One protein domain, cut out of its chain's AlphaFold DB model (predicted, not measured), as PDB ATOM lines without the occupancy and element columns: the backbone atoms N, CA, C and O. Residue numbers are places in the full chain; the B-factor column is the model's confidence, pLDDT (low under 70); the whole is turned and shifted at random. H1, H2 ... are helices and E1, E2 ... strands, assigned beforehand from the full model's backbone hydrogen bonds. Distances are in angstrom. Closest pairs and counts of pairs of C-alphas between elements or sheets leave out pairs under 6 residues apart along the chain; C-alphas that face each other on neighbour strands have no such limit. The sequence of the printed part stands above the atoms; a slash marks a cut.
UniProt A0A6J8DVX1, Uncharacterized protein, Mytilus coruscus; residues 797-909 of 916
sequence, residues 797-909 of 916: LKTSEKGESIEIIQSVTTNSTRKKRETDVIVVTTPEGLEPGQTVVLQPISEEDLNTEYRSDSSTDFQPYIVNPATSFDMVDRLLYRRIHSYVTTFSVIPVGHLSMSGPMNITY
ATOM      1  N   LEU A 797       0.208-113.848 -40.177       91.31
ATOM      2  CA  LEU A 797       0.302-113.273 -38.847       91.31
ATOM      3  C   LEU A 797       0.475-111.763 -38.928       91.31
ATOM      4  O   LEU A 797       0.867-111.219 -39.965       91.31
ATOM      5  N   LYS A 798       0.151-111.090 -37.829       90.94
ATOM      6  CA  LYS A 798       0.469-109.680 -37.648       90.94
ATOM      7  C   LYS A 798       0.810-109.418 -36.190       90.94
ATOM      8  O   LYS A 798       0.064-109.828 -35.297       90.94
ATOM      9  N   THR A 799       1.918-108.724 -35.972       91.19
ATOM     10  CA  THR A 799       2.361-108.292 -34.645       91.19
ATOM     11  C   THR A 799       2.013-106.829 -34.406       91.19
ATOM     12  O   THR A 799       2.166-105.994 -35.300       91.19
ATOM     13  N   SER A 800       1.550-106.522 -33.196       91.12
ATOM     14  CA  SER A 800       1.416-105.149 -32.701       91.12
ATOM     15  C   SER A 800       2.768-104.675 -32.164       91.12
ATOM     16  O   SER A 800       3.281-105.242 -31.203       91.12
ATOM     17  N   GLU A 801       3.366-103.637 -32.743       87.44
ATOM     18  CA  GLU A 801       4.691-103.147 -32.332       87.44
ATOM     19  C   GLU A 801       4.635-102.217 -31.107       87.44
ATOM     20  O   GLU A 801       5.589-102.148 -30.328       87.44
ATOM     21  N   LYS A 802       3.544-101.462 -30.937       85.81
ATOM     22  CA  LYS A 802       3.380-100.397 -29.927       85.81
ATOM     23  C   LYS A 802       2.042-100.465 -29.183       85.81
ATOM     24  O   LYS A 802       1.690 -99.509 -28.490       85.81
ATOM     25  N   GLY A 803       1.318-101.573 -29.307       84.00
ATOM     26  CA  GLY A 803      -0.004-101.770 -28.714       84.00
ATOM     27  C   GLY A 803      -1.165-101.266 -29.569       84.00
ATOM     28  O   GLY A 803      -2.282-101.087 -29.075       84.00
ATOM     29  N   GLU A 804      -0.903-101.005 -30.849       90.25
ATOM     30  CA  GLU A 804      -1.917-100.651 -31.831       90.25
ATOM     31  C   GLU A 804      -2.840-101.826 -32.176       90.25
ATOM     32  O   GLU A 804      -2.474-102.996 -32.082       90.25
ATOM     33  N   SER A 805      -4.046-101.496 -32.636       88.62
ATOM     34  CA  SER A 805      -4.909-102.461 -33.313       88.62
ATOM     35  C   SER A 805      -4.227-102.968 -34.585       88.62
ATOM     36  O   SER A 805      -3.748-102.172 -35.397       88.62
ATOM     37  N   ILE A 806      -4.266-104.277 -34.807       91.81
ATOM     38  CA  ILE A 806      -3.766-104.926 -36.017       91.81
ATOM     39  C   ILE A 806      -4.924-105.390 -36.897       91.81
ATOM     40  O   ILE A 806      -5.987-105.781 -36.414       91.81
ATOM     41  N   GLU A 807      -4.701-105.345 -38.206       92.31
ATOM     42  CA  GLU A 807      -5.627-105.844 -39.217       92.31
ATOM     43  C   GLU A 807      -4.924-106.913 -40.055       92.31
ATOM     44  O   GLU A 807      -3.854-106.672 -40.623       92.31
ATOM     45  N   ILE A 808      -5.523-108.101 -40.113       90.75
ATOM     46  CA  ILE A 808      -5.051-109.239 -40.897       90.75
ATOM     47  C   ILE A 808      -6.036-109.462 -42.035       90.75
ATOM     48  O   ILE A 808      -7.222-109.683 -41.798       90.75
ATOM     49  N   ILE A 809      -5.538-109.423 -43.268       86.56
ATOM     50  CA  ILE A 809      -6.330-109.593 -44.486       86.56
ATOM     51  C   ILE A 809      -5.834-110.849 -45.198       86.56
ATOM     52  O   ILE A 809      -4.661-110.913 -45.564       86.56
ATOM     53  N   GLN A 810      -6.715-111.828 -45.425       83.06
ATOM     54  CA  GLN A 810      -6.356-113.079 -46.095       83.06
ATOM     55  C   GLN A 810      -7.355-113.465 -47.184       83.06
ATOM     56  O   GLN A 810      -8.561-113.543 -46.952       83.06
ATOM     57  N   SER A 811      -6.848-113.747 -48.387       73.88
ATOM     58  CA  SER A 811      -7.669-114.205 -49.513       73.88
ATOM     59  C   SER A 811      -8.035-115.683 -49.376       73.88
ATOM     60  O   SER A 811      -7.156-116.522 -49.162       73.88
ATOM     61  N   VAL A 812      -9.305-116.019 -49.587       66.38
ATOM     62  CA  VAL A 812      -9.834-117.385 -49.535       66.38
ATOM     63  C   VAL A 812     -10.179-117.846 -50.946       66.38
ATOM     64  O   VAL A 812     -10.823-117.141 -51.718       66.38
ATOM     65  N   THR A 813      -9.714-119.037 -51.323       56.69
ATOM     66  CA  THR A 813      -9.980-119.610 -52.648       56.69
ATOM     67  C   THR A 813     -11.170-120.563 -52.563       56.69
ATOM     68  O   THR A 813     -11.056-121.627 -51.961       56.69
ATOM     69  N   THR A 814     -12.304-120.217 -53.173       52.47
ATOM     70  CA  THR A 814     -13.478-121.104 -53.257       52.47
ATOM     71  C   THR A 814     -13.399-122.002 -54.498       52.47
ATOM     72  O   THR A 814     -13.236-121.504 -55.615       52.47
ATOM     73  N   ASN A 815     -13.579-123.317 -54.344       48.47
ATOM     74  CA  ASN A 815     -13.696-124.262 -55.464       48.47
ATOM     75  C   ASN A 815     -15.065-124.118 -56.169       48.47
ATOM     76  O   ASN A 815     -15.979-124.906 -55.944       48.47
ATOM     77  N   SER A 816     -15.228-123.118 -57.043       44.91
ATOM     78  CA  SER A 816     -16.421-122.963 -57.895       44.91
ATOM     79  C   SER A 816     -16.050-122.907 -59.379       44.91
ATOM     80  O   SER A 816     -15.303-122.043 -59.832       44.91
ATOM     81  N   THR A 817     -16.633-123.807 -60.173       44.53
ATOM     82  CA  THR A 817     -16.496-123.869 -61.639       44.53
ATOM     83  C   THR A 817     -17.415-122.890 -62.396       44.53
ATOM     84  O   THR A 817     -17.539-122.989 -63.619       44.53
ATOM     85  N   ARG A 818     -18.044-121.898 -61.739       40.97
ATOM     86  CA  ARG A 818     -18.846-120.865 -62.429       40.97
ATOM     87  C   ARG A 818     -18.599-119.438 -61.913       40.97
ATOM     88  O   ARG A 818     -18.923-119.117 -60.783       40.97
ATOM     89  N   LYS A 819     -18.182-118.587 -62.868       42.88
ATOM     90  CA  LYS A 819     -18.069-117.109 -62.889       42.88
ATOM     91  C   LYS A 819     -17.002-116.462 -61.984       42.88
ATOM     92  O   LYS A 819     -17.157-116.348 -60.783       42.88
ATOM     93  N   LYS A 820     -15.991-115.880 -62.649       47.25
ATOM     94  CA  LYS A 820     -15.120-114.802 -62.147       47.25
ATOM     95  C   LYS A 820     -15.959-113.624 -61.617       47.25
ATOM     96  O   LYS A 820     -16.515-112.897 -62.444       47.25
ATOM     97  N   ARG A 821     -15.989-113.407 -60.300       43.84
ATOM     98  CA  ARG A 821     -16.163-112.109 -59.611       43.84
ATOM     99  C   ARG A 821     -15.611-112.240 -58.181       43.84
ATOM    100  O   ARG A 821     -15.761-113.313 -57.628       43.84
ATOM    101  N   GLU A 822     -14.930-111.174 -57.737       46.62
ATOM    102  CA  GLU A 822     -14.243-110.889 -56.452       46.62
ATOM    103  C   GLU A 822     -13.593-112.046 -55.672       46.62
ATOM    104  O   GLU A 822     -14.207-113.044 -55.336       46.62
ATOM    105  N   THR A 823     -12.301-111.897 -55.363       53.22
ATOM    106  CA  THR A 823     -11.626-112.707 -54.343       53.22
ATOM    107  C   THR A 823     -12.339-112.519 -53.011       53.22
ATOM    108  O   THR A 823     -12.375-111.401 -52.505       53.22
ATOM    109  N   ASP A 824     -12.867-113.599 -52.455       65.50
ATOM    110  CA  ASP A 824     -13.413-113.652 -51.105       65.50
ATOM    111  C   ASP A 824     -12.279-113.432 -50.086       65.50
ATOM    112  O   ASP A 824     -11.237-114.087 -50.158       65.50
ATOM    113  N   VAL A 825     -12.430-112.472 -49.167       78.19
ATOM    114  CA  VAL A 825     -11.379-112.060 -48.215       78.19
ATOM    115  C   VAL A 825     -11.895-112.143 -46.782       78.19
ATOM    116  O   VAL A 825     -12.980-111.644 -46.488       78.19
ATOM    117  N   ILE A 826     -11.102-112.737 -45.888       84.31
ATOM    118  CA  ILE A 826     -11.297-112.655 -44.435       84.31
ATOM    119  C   ILE A 826     -10.487-111.466 -43.919       84.31
ATOM    120  O   ILE A 826      -9.291-111.367 -44.201       84.31
ATOM    121  N   VAL A 827     -11.130-110.594 -43.148       86.69
ATOM    122  CA  VAL A 827     -10.483-109.482 -42.446       86.69
ATOM    123  C   VAL A 827     -10.685-109.664 -40.948       86.69
ATOM    124  O   VAL A 827     -11.824-109.710 -40.483       86.69
ATOM    125  N   VAL A 828      -9.592-109.767 -40.197       89.44
ATOM    126  CA  VAL A 828      -9.596-109.815 -38.730       89.44
ATOM    127  C   VAL A 828      -8.971-108.534 -38.205       89.44
ATOM    128  O   VAL A 828      -7.802-108.270 -38.471       89.44
ATOM    129  N   THR A 829      -9.732-107.765 -37.434       90.69
ATOM    130  CA  THR A 829      -9.269-106.541 -36.775       90.69
ATOM    131  C   THR A 829      -9.325-106.739 -35.263       90.69
ATOM    132  O   THR A 829     -10.381-107.062 -34.704       90.69
ATOM    133  N   THR A 830      -8.192-106.573 -34.587       90.62
ATOM    134  CA  THR A 830      -8.115-106.663 -33.122       90.62
ATOM    135  C   THR A 830      -8.589-105.365 -32.460       90.62
ATOM    136  O   THR A 830      -8.737-104.344 -33.123       90.62
ATOM    137  N   PRO A 831      -8.831-105.362 -31.142       86.44
ATOM    138  CA  PRO A 831      -8.972-104.119 -30.384       86.44
ATOM    139  C   PRO A 831      -7.643-103.348 -30.262       86.44
ATOM    140  O   PRO A 831      -6.564-103.914 -30.448       86.44
ATOM    141  N   GLU A 832      -7.724-102.059 -29.910       82.44
ATOM    142  CA  GLU A 832      -6.571-101.271 -29.443       82.44
ATOM    143  C   GLU A 832      -6.141-101.709 -28.030       82.44
ATOM    144  O   GLU A 832      -6.958-102.221 -27.259       82.44
ATOM    145  N   GLY A 833      -4.877-101.460 -27.662       82.94
ATOM    146  CA  GLY A 833      -4.352-101.769 -26.325       82.94
ATOM    147  C   GLY A 833      -3.712-103.151 -26.202       82.94
ATOM    148  O   GLY A 833      -3.670-103.702 -25.104       82.94
ATOM    149  N   LEU A 834      -3.227-103.708 -27.314       87.69
ATOM    150  CA  LEU A 834      -2.423-104.928 -27.307       87.69
ATOM    151  C   LEU A 834      -1.088-104.698 -26.577       87.69
ATOM    152  O   LEU A 834      -0.603-103.569 -26.468       87.69
ATOM    153  N   GLU A 835      -0.462-105.761 -26.083       87.75
ATOM    154  CA  GLU A 835       0.913-105.652 -25.591       87.75
ATOM    155  C   GLU A 835       1.881-105.459 -26.777       87.75
ATOM    156  O   GLU A 835       1.671-106.032 -27.853       87.75
ATOM    157  N   PRO A 836       2.950-104.652 -26.640       87.44
ATOM    158  CA  PRO A 836       4.010-104.598 -27.643       87.44
ATOM    159  C   PRO A 836       4.609-105.994 -27.880       87.44
ATOM    160  O   PRO A 836       5.072-106.636 -26.942       87.44
ATOM    161  N   GLY A 837       4.593-106.458 -29.127       87.31
ATOM    162  CA  GLY A 837       4.980-107.809 -29.542       87.31
ATOM    163  C   GLY A 837       3.845-108.846 -29.497       87.31
ATOM    164  O   GLY A 837       4.035-109.987 -29.924       87.31
ATOM    165  N   GLN A 838       2.644-108.486 -29.033       91.50
ATOM    166  CA  GLN A 838       1.490-109.384 -29.093       91.50
ATOM    167  C   GLN A 838       1.114-109.653 -30.552       91.50
ATOM    168  O   GLN A 838       0.911-108.733 -31.349       91.50
ATOM    169  N   THR A 839       1.028-110.936 -30.890       91.62
ATOM    170  CA  THR A 839       0.863-111.412 -32.265       91.62
ATOM    171  C   THR A 839      -0.421-112.208 -32.390       91.62
ATOM    172  O   THR A 839      -0.702-113.077 -31.561       91.62
ATOM    173  N   VAL A 840      -1.193-111.930 -33.439       91.81
ATOM    174  CA  VAL A 840      -2.371-112.725 -33.801       91.81
ATOM    175  C   VAL A 840      -2.105-113.426 -35.121       91.81
ATOM    176  O   VAL A 840      -1.593-112.835 -36.073       91.81
ATOM    177  N   VAL A 841      -2.459-114.703 -35.159       91.38
ATOM    178  CA  VAL A 841      -2.283-115.587 -36.304       91.38
ATOM    179  C   VAL A 841      -3.652-115.927 -36.872       91.38
ATOM    180  O   VAL A 841      -4.534-116.380 -36.146       91.38
ATOM    181  N   LEU A 842      -3.823-115.707 -38.174       90.31
ATOM    182  CA  LEU A 842      -4.975-116.140 -38.955       90.31
ATOM    183  C   LEU A 842      -4.549-117.285 -39.870       90.31
ATOM    184  O   LEU A 842      -3.682-117.139 -40.736       90.31
ATOM    185  N   GLN A 843      -5.211-118.419 -39.710       88.38
ATOM    186  CA  GLN A 843      -4.875-119.638 -40.420       88.38
ATOM    187  C   GLN A 843      -6.093-120.180 -41.166       88.38
ATOM    188  O   GLN A 843      -7.055-120.619 -40.535       88.38
ATOM    189  N   PRO A 844      -6.091-120.173 -42.509       84.50
ATOM    190  CA  PRO A 844      -7.122-120.848 -43.287       84.50
ATOM    191  C   PRO A 844      -7.086-122.359 -43.035       84.50
ATOM    192  O   PRO A 844      -6.012-122.966 -43.090       84.50
ATOM    193  N   ILE A 845      -8.258-122.951 -42.805       83.94
ATOM    194  CA  ILE A 845      -8.446-124.393 -42.618       83.94
ATOM    195  C   ILE A 845      -8.931-124.971 -43.950       83.94
ATOM    196  O   ILE A 845      -9.940-124.528 -44.506       83.94
ATOM    197  N   SER A 846      -8.186-125.929 -44.497       81.31
ATOM    198  CA  SER A 846      -8.518-126.579 -45.767       81.31
ATOM    199  C   SER A 846      -9.566-127.686 -45.601       81.31
ATOM    200  O   SER A 846      -9.848-128.152 -44.500       81.31
ATOM    201  N   GLU A 847     -10.144-128.150 -46.712       77.19
ATOM    202  CA  GLU A 847     -11.048-129.312 -46.698       77.19
ATOM    203  C   GLU A 847     -10.332-130.602 -46.251       77.19
ATOM    204  O   GLU A 847     -10.957-131.488 -45.673       77.19
ATOM    205  N   GLU A 848      -9.020-130.704 -46.477       83.12
ATOM    206  CA  GLU A 848      -8.199-131.819 -45.994       83.12
ATOM    207  C   GLU A 848      -8.052-131.780 -44.468       83.12
ATOM    208  O   GLU A 848      -8.275-132.794 -43.806       83.12
ATOM    209  N   ASP A 849      -7.802-130.597 -43.898       83.62
ATOM    210  CA  ASP A 849      -7.722-130.401 -42.445       83.62
ATOM    211  C   ASP A 849      -9.043-130.797 -41.755       83.62
ATOM    212  O   ASP A 849      -9.044-131.486 -40.742       83.62
ATOM    213  N   LEU A 850     -10.193-130.449 -42.346       80.81
ATOM    214  CA  LEU A 850     -11.518-130.806 -41.806       80.81
ATOM    215  C   LEU A 850     -11.819-132.311 -41.823       80.81
ATOM    216  O   LEU A 850     -12.664-132.783 -41.060       80.81
ATOM    217  N   ASN A 851     -11.163-133.057 -42.712       80.44
ATOM    218  CA  ASN A 851     -11.323-134.503 -42.830       80.44
ATOM    219  C   ASN A 851     -10.240-135.291 -42.076       80.44
ATOM    220  O   ASN A 851     -10.336-136.518 -42.001       80.44
ATOM    221  N   THR A 852      -9.245-134.606 -41.515       85.69
ATOM    222  CA  THR A 852      -8.127-135.203 -40.783       85.69
ATOM    223  C   THR A 852      -8.539-135.579 -39.358       85.69
ATOM    224  O   THR A 852      -9.286-134.857 -38.700       85.69
ATOM    225  N   GLU A 853      -8.059-136.724 -38.862       86.12
ATOM    226  CA  GLU A 853      -8.215-137.110 -37.454       86.12
ATOM    227  C   GLU A 853      -7.065-136.524 -36.622       86.12
ATOM    228  O   GLU A 853      -5.893-136.822 -36.870       86.12
ATOM    229  N   TYR A 854      -7.410-135.705 -35.628       89.62
ATOM    230  CA  TYR A 854      -6.465-135.110 -34.684       89.62
ATOM    231  C   TYR A 854      -6.605-135.756 -33.315       89.62
ATOM    232  O   TYR A 854      -7.710-135.883 -32.780       89.62
ATOM    233  N   ARG A 855      -5.482-136.196 -32.749       88.25
ATOM    234  CA  ARG A 855      -5.481-137.059 -31.563       88.25
ATOM    235  C   ARG A 855      -4.111-137.081 -30.896       88.25
ATOM    236  O   ARG A 855      -3.086-137.039 -31.574       88.25
ATOM    237  N   SER A 856      -4.107-137.230 -29.574       90.44
ATOM    238  CA  SER A 856      -2.946-137.675 -28.803       90.44
ATOM    239  C   SER A 856      -3.302-138.952 -28.057       90.44
ATOM    240  O   SER A 856      -4.105-138.938 -27.129       90.44
ATOM    241  N   ASP A 857      -2.689-140.068 -28.437       88.50
ATOM    242  CA  ASP A 857      -2.945-141.356 -27.792       88.50
ATOM    243  C   ASP A 857      -2.384-141.486 -26.376       88.50
ATOM    244  O   ASP A 857      -2.679-142.468 -25.704       88.50
ATOM    245  N   SER A 858      -1.605-140.517 -25.904       86.50
ATOM    246  CA  SER A 858      -1.063-140.529 -24.540       86.50
ATOM    247  C   SER A 858      -2.024-139.966 -23.493       86.50
ATOM    248  O   SER A 858      -1.831-140.210 -22.308       86.50
ATOM    249  N   SER A 859      -3.059-139.234 -23.914       84.75
ATOM    250  CA  SER A 859      -3.958-138.501 -23.023       84.75
ATOM    251  C   SER A 859      -5.416-138.834 -23.321       84.75
ATOM    252  O   SER A 859      -5.846-138.830 -24.473       84.75
ATOM    253  N   THR A 860      -6.194-139.103 -22.275       81.62
ATOM    254  CA  THR A 860      -7.660-139.203 -22.367       81.62
ATOM    255  C   THR A 860      -8.341-137.839 -22.362       81.62
ATOM    256  O   THR A 860      -9.509-137.744 -22.730       81.62
ATOM    257  N   ASP A 861      -7.608-136.791 -21.988       84.62
ATOM    258  CA  ASP A 861      -8.142-135.451 -21.737       84.62
ATOM    259  C   ASP A 861      -7.884-134.497 -22.915       84.62
ATOM    260  O   ASP A 861      -8.310-133.338 -22.904       84.62
ATOM    261  N   PHE A 862      -7.188-134.973 -23.953       88.38
ATOM    262  CA  PHE A 862      -6.963-134.213 -25.174       88.38
ATOM    263  C   PHE A 862      -8.267-134.067 -25.963       88.38
ATOM    264  O   PHE A 862      -8.849-135.056 -26.411       88.38
ATOM    265  N   GLN A 863      -8.696-132.826 -26.181       86.62
ATOM    266  CA  GLN A 863      -9.886-132.512 -26.968       86.62
ATOM    267  C   GLN A 863      -9.509-131.702 -28.209       86.62
ATOM    268  O   GLN A 863      -9.070-130.547 -28.070       86.62
ATOM    269  N   PRO A 864      -9.681-132.267 -29.419       86.94
ATOM    270  CA  PRO A 864      -9.421-131.519 -30.626       86.94
ATOM    271  C   PRO A 864     -10.538-130.498 -30.912       86.94
ATOM    272  O   PRO A 864     -11.716-130.808 -30.739       86.94
ATOM    273  N   TYR A 865     -10.194-129.282 -31.352       84.50
ATOM    274  CA  TYR A 865     -11.181-128.263 -31.753       84.50
ATOM    275  C   TYR A 865     -11.577-128.360 -33.234       84.50
ATOM    276  O   TYR A 865     -12.606-127.806 -33.617       84.50
ATOM    277  N   ILE A 866     -10.804-129.074 -34.063       83.56
ATOM    278  CA  ILE A 866     -11.227-129.496 -35.406       83.56
ATOM    279  C   ILE A 866     -11.637-130.965 -35.323       83.56
ATOM    280  O   ILE A 866     -10.823-131.835 -35.026       83.56
ATOM    281  N   VAL A 867     -12.914-131.241 -35.587       75.19
ATOM    282  CA  VAL A 867     -13.478-132.596 -35.590       75.19
ATOM    283  C   VAL A 867     -14.266-132.835 -36.867       75.19
ATOM    284  O   VAL A 867     -14.991-131.955 -37.329       75.19
ATOM    285  N   ASN A 868     -14.164-134.042 -37.430       70.62
ATOM    286  CA  ASN A 868     -14.954-134.403 -38.601       70.62
ATOM    287  C   ASN A 868     -16.428-134.595 -38.191       70.62
ATOM    288  O   ASN A 868     -16.742-135.512 -37.421       70.62
ATOM    289  N   PRO A 869     -17.366-133.784 -38.711       60.44
ATOM    290  CA  PRO A 869     -18.761-133.839 -38.296       60.44
ATOM    291  C   PRO A 869     -19.476-135.149 -38.677       60.44
ATOM    292  O   PRO A 869     -20.480-135.524 -38.071       60.44
ATOM    293  N   ALA A 870     -18.971-135.898 -39.662       61.41
ATOM    294  CA  ALA A 870     -19.575-137.168 -40.060       61.41
ATOM    295  C   ALA A 870     -19.364-138.288 -39.021       61.41
ATOM    296  O   ALA A 870     -20.164-139.230 -38.965       61.41
ATOM    297  N   THR A 871     -18.312-138.187 -38.202       61.69
ATOM    298  CA  THR A 871     -17.891-139.223 -37.244       61.69
ATOM    299  C   THR A 871     -18.071-138.821 -35.777       61.69
ATOM    300  O   THR A 871     -18.121-139.710 -34.931       61.69
ATOM    301  N   SER A 872     -18.230-137.526 -35.473       55.31
ATOM    302  CA  SER A 872     -18.232-136.984 -34.099       55.31
ATOM    303  C   SER A 872     -19.605-136.567 -33.531       55.31
ATOM    304  O   SER A 872     -19.703-136.348 -32.328       55.31
ATOM    305  N   PHE A 873     -20.675-136.497 -34.338       54.81
ATOM    306  CA  PHE A 873     -22.014-136.059 -33.887       54.81
ATOM    307  C   PHE A 873     -22.984-137.215 -33.576       54.81
ATOM    308  O   PHE A 873     -22.911-138.287 -34.188       54.81
ATOM    309  N   ASP A 874     -23.954-136.981 -32.686       53.41
ATOM    310  CA  ASP A 874     -25.101-137.873 -32.452       53.41
ATOM    311  C   ASP A 874     -26.012-137.956 -33.703       53.41
ATOM    312  O   ASP A 874     -26.014-137.080 -34.575       53.41
ATOM    313  N   MET A 875     -26.785-139.036 -33.831       51.69
ATOM    314  CA  MET A 875     -27.637-139.352 -34.984       51.69
ATOM    315  C   MET A 875     -28.632-138.225 -35.324       51.69
ATOM    316  O   MET A 875     -28.953-138.027 -36.498       51.69
ATOM    317  N   VAL A 876     -29.089-137.464 -34.320       55.84
ATOM    318  CA  VAL A 876     -30.015-136.329 -34.481       55.84
ATOM    319  C   VAL A 876     -29.322-135.101 -35.091       55.84
ATOM    320  O   VAL A 876     -29.883-134.464 -35.984       55.84
ATOM    321  N   ASP A 877     -28.077-134.819 -34.710       52.19
ATOM    322  CA  ASP A 877     -27.302-133.692 -35.245       52.19
ATOM    323  C   ASP A 877     -26.816-133.953 -36.680       52.19
ATOM    324  O   ASP A 877     -26.829-133.055 -37.529       52.19
ATOM    325  N   ARG A 878     -26.523-135.218 -37.023       55.84
ATOM    326  CA  ARG A 878     -26.219-135.628 -38.411       55.84
ATOM    327  C   ARG A 878     -27.382-135.366 -39.377       55.84
ATOM    328  O   ARG A 878     -27.155-135.119 -40.564       55.84
ATOM    329  N   LEU A 879     -28.627-135.403 -38.889       52.03
ATOM    330  CA  LEU A 879     -29.830-135.088 -39.675       52.03
ATOM    331  C   LEU A 879     -30.004-133.576 -39.914       52.03
ATOM    332  O   LEU A 879     -30.571-133.189 -40.939       52.03
ATOM    333  N   LEU A 880     -29.495-132.726 -39.015       52.91
ATOM    334  CA  LEU A 880     -29.477-131.268 -39.179       52.91
ATOM    335  C   LEU A 880     -28.336-130.801 -40.099       52.91
ATOM    336  O   LEU A 880     -28.530-129.853 -40.860       52.91
ATOM    337  N   TYR A 881     -27.203-131.515 -40.122       48.88
ATOM    338  CA  TYR A 881     -26.028-131.197 -40.952       48.88
ATOM    339  C   TYR A 881     -26.334-131.112 -42.460       48.88
ATOM    340  O   TYR A 881     -25.759-130.302 -43.178       48.88
ATOM    341  N   ARG A 882     -27.311-131.880 -42.962       49.25
ATOM    342  CA  ARG A 882     -27.731-131.818 -44.378       49.25
ATOM    343  C   ARG A 882     -28.674-130.652 -44.720       49.25
ATOM    344  O   ARG A 882     -29.144-130.586 -45.854       49.25
ATOM    345  N   ARG A 883     -29.000-129.757 -43.774       46.84
ATOM    346  CA  ARG A 883     -29.923-128.624 -44.001       46.84
ATOM    347  C   ARG A 883     -29.237-127.278 -44.239       46.84
ATOM    348  O   ARG A 883     -29.904-126.380 -44.745       46.84
ATOM    349  N   ILE A 884     -27.942-127.142 -43.951       45.78
ATOM    350  CA  ILE A 884     -27.161-125.943 -44.292       45.78
ATOM    351  C   ILE A 884     -26.263-126.293 -45.481       45.78
ATOM    352  O   ILE A 884     -25.122-126.709 -45.325       45.78
ATOM    353  N   HIS A 885     -26.805-126.171 -46.694       48.03
ATOM    354  CA  HIS A 885     -25.992-126.089 -47.905       48.03
ATOM    355  C   HIS A 885     -25.738-124.609 -48.199       48.03
ATOM    356  O   HIS A 885     -26.537-123.956 -48.867       48.03
ATOM    357  N   SER A 886     -24.626-124.082 -47.697       50.88
ATOM    358  CA  SER A 886     -24.045-122.819 -48.152       50.88
ATOM    359  C   SER A 886     -22.523-122.933 -48.132       50.88
ATOM    360  O   SER A 886     -21.963-123.839 -47.520       50.88
ATOM    361  N   TYR A 887     -21.858-122.064 -48.883       54.19
ATOM    362  CA  TYR A 887     -20.406-122.027 -49.014       54.19
ATOM    363  C   TYR A 887     -19.784-121.741 -47.634       54.19
ATOM    364  O   TYR A 887     -20.122-120.727 -47.028       54.19
ATOM    365  N   VAL A 888     -18.926-122.632 -47.119       58.91
ATOM    366  CA  VAL A 888     -18.301-122.481 -45.791       58.91
ATOM    367  C   VAL A 888     -16.828-122.124 -45.962       58.91
ATOM    368  O   VAL A 888     -16.059-122.891 -46.539       58.91
ATOM    369  N   THR A 889     -16.449-120.955 -45.457       69.00
ATOM    370  CA  THR A 889     -15.057-120.524 -45.309       69.00
ATOM    371  C   THR A 889     -14.617-120.834 -43.881       69.00
ATOM    372  O   THR A 889     -15.161-120.250 -42.945       69.00
ATOM    373  N   THR A 890     -13.647-121.735 -43.705       78.06
ATOM    374  CA  THR A 890     -13.181-122.169 -42.377       78.06
ATOM    375  C   THR A 890     -11.772-121.649 -42.095       78.06
ATOM    376  O   THR A 890     -10.885-121.721 -42.947       78.06
ATOM    377  N   PHE A 891     -11.554-121.098 -40.904       83.50
ATOM    378  CA  PHE A 891     -10.278-120.522 -40.476       83.50
ATOM    379  C   PHE A 891     -10.146-120.572 -38.949       83.50
ATOM    380  O   PHE A 891     -11.147-120.680 -38.241       83.50
ATOM    381  N   SER A 892      -8.915-120.481 -38.453       87.44
ATOM    382  CA  SER A 892      -8.574-120.366 -37.035       87.44
ATOM    383  C   SER A 892      -7.907-119.018 -36.769       87.44
ATOM    384  O   SER A 892      -7.119-118.544 -37.591       87.44
ATOM    385  N   VAL A 893      -8.236-118.389 -35.638       88.94
ATOM    386  CA  VAL A 893      -7.620-117.137 -35.175       88.94
ATOM    387  C   VAL A 893      -7.031-117.382 -33.797       88.94
ATOM    388  O   VAL A 893      -7.773-117.694 -32.866       88.94
ATOM    389  N   ILE A 894      -5.713-117.246 -33.662       89.75
ATOM    390  CA  ILE A 894      -4.991-117.625 -32.444       89.75
ATOM    391  C   ILE A 894      -4.083-116.477 -31.989       89.75
ATOM    392  O   ILE A 894      -3.236-116.033 -32.766       89.75
ATOM    393  N   PRO A 895      -4.209-115.991 -30.743       90.38
ATOM    394  CA  PRO A 895      -3.177-115.160 -30.136       90.38
ATOM    395  C   PRO A 895      -1.975-116.031 -29.745       90.38
ATOM    396  O   PRO A 895      -2.121-117.007 -29.001       90.38
ATOM    397  N   VAL A 896      -0.781-115.673 -30.222       90.19
ATOM    398  CA  VAL A 896       0.465-116.376 -29.871       90.19
ATOM    399  C   VAL A 896       0.655-116.350 -28.350       90.19
ATOM    400  O   VAL A 896       0.445-115.325 -27.703       90.19
ATOM    401  N   GLY A 897       0.975-117.507 -27.763       83.88
ATOM    402  CA  GLY A 897       1.155-117.660 -26.315       83.88
ATOM    403  C   GLY A 897      -0.117-117.511 -25.473       83.88
ATOM    404  O   GLY A 897      -0.017-117.379 -24.257       83.88
ATOM    405  N   HIS A 898      -1.302-117.529 -26.099       87.56
ATOM    406  CA  HIS A 898      -2.601-117.381 -25.427       87.56
ATOM    407  C   HIS A 898      -2.733-116.084 -24.604       87.56
ATOM    408  O   HIS A 898      -3.415-116.044 -23.578       87.56
ATOM    409  N   LEU A 899      -2.100-114.997 -25.062       87.00
ATOM    410  CA  LEU A 899      -2.222-113.689 -24.420       87.00
ATOM    411  C   LEU A 899      -3.656-113.149 -24.515       87.00
ATOM    412  O   LEU A 899      -4.298-113.196 -25.567       87.00
ATOM    413  N   SER A 900      -4.150-112.589 -23.411       82.94
ATOM    414  CA  SER A 900      -5.477-111.975 -23.346       82.94
ATOM    415  C   SER A 900      -5.567-110.700 -24.193       82.94
ATOM    416  O   SER A 900      -4.595-109.955 -24.302       82.94
ATOM    417  N   MET A 901      -6.750-110.411 -24.746       84.81
ATOM    418  CA  MET A 901      -7.039-109.187 -25.511       84.81
ATOM    419  C   MET A 901      -8.307-108.503 -24.984       84.81
ATOM    420  O   MET A 901      -9.295-109.168 -24.665       84.81
ATOM    421  N   SER A 902      -8.312-107.169 -24.925       75.88
ATOM    422  CA  SER A 902      -9.463-106.358 -24.504       75.88
ATOM    423  C   SER A 902     -10.489-106.221 -25.633       75.88
ATOM    424  O   SER A 902     -10.447-105.254 -26.378       75.88
ATOM    425  N   GLY A 903     -11.381-107.204 -25.807       77.69
ATOM    426  CA  GLY A 903     -12.355-107.241 -26.913       77.69
ATOM    427  C   GLY A 903     -13.262-105.996 -27.060       77.69
ATOM    428  O   GLY A 903     -13.339-105.170 -26.148       77.69
ATOM    429  N   PRO A 904     -14.012-105.873 -28.175       84.62
ATOM    430  CA  PRO A 904     -14.292-106.924 -29.159       84.62
ATOM    431  C   PRO A 904     -13.256-107.028 -30.291       84.62
ATOM    432  O   PRO A 904     -12.706-106.030 -30.745       84.62
ATOM    433  N   MET A 905     -13.034-108.255 -30.770       87.38
ATOM    434  CA  MET A 905     -12.351-108.537 -32.037       87.38
ATOM    435  C   MET A 905     -13.394-108.555 -33.159       87.38
ATOM    436  O   MET A 905     -14.424-109.219 -33.027       87.38
ATOM    437  N   ASN A 906     -13.122-107.851 -34.256       89.81
ATOM    438  CA  ASN A 906     -14.017-107.793 -35.407       89.81
ATOM    439  C   ASN A 906     -13.518-108.730 -36.505       89.81
ATOM    440  O   ASN A 906     -12.370-108.638 -36.931       89.81
ATOM    441  N   ILE A 907     -14.394-109.613 -36.980       87.56
ATOM    442  CA  ILE A 907     -14.093-110.546 -38.067       87.56
ATOM    443  C   ILE A 907     -15.110-110.324 -39.181       87.56
ATOM    444  O   ILE A 907     -16.313-110.478 -38.975       87.56
ATOM    445  N   THR A 908     -14.618-109.963 -40.361       84.19
ATOM    446  CA  THR A 908     -15.418-109.785 -41.575       84.19
ATOM    447  C   THR A 908     -15.085-110.909 -42.543       84.19
ATOM    448  O   THR A 908     -13.915-111.153 -42.828       84.19
ATOM    449  N   TYR A 909     -16.103-111.600 -43.048       75.94
ATOM    450  CA  TYR A 909     -15.951-112.700 -43.996       75.94
ATOM    451  C   TYR A 909     -17.069-112.649 -45.052       75.94
ATOM    452  O   TYR A 909     -18.123-112.061 -44.796       75.94
TER     453      TYR A 909
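Overview. This is residues 797 to 909 of the 916 residues of an uncharacterized protein of Mytilus coruscus (UniProt A0A6J8DVX1). There is little regular structure: two small three-stranded antiparallel sheets, E1-E4-E5 and E2-E3-E6, form a sandwich, partly face to face, while H1, H2 and H3 lie away from both and residues 817 to 822 stick out. The printed part has 113 residues, in order E1 E2 E3 E4 H1 H2 H3 E5 E6, mixed in class, with 45 in named elements. It is loose, radius of gyration of the C-alphas 17.5 A, spanning 49 by 48 by 21 A.

Arrangement. E4, residues 839 to 844, neighbours E1, 797 to 799 (N 798 to O 840, 3.0 A), and E5, 891 to 895 (N 841 to O 894, 2.8 A). E3, 824 to 829, neighbours E2, 807 to 812, as a hairpin (N 808 to O 828, 2.8 A), and E6, 906 to 908 (N 827 to O 908, 2.9 A). H2, 869 to 872, and H3, 875 to 881, are close but not clearly touching; C-alphas 870 and 878, their closest, are 7.0 A apart. H3 has 1 of 3 O i to N i+4 pairs and 2 of 4 O i to N i+3 pairs within hydrogen-bond range.

Along the chain. E4 measures 16.6 A, E3 16.5 A. H1 is residues 847 to 851. C-alpha 797 is at (0.302, -113.273, -38.847), C-alpha 908 at (-15.418, -109.785, -41.575).

Size, cuts and confidence. The printed part has no cut. Links E2 to E3 and H1 to H2 are long. Residues 812 to 824 and 869 to 889 are under pLDDT 70.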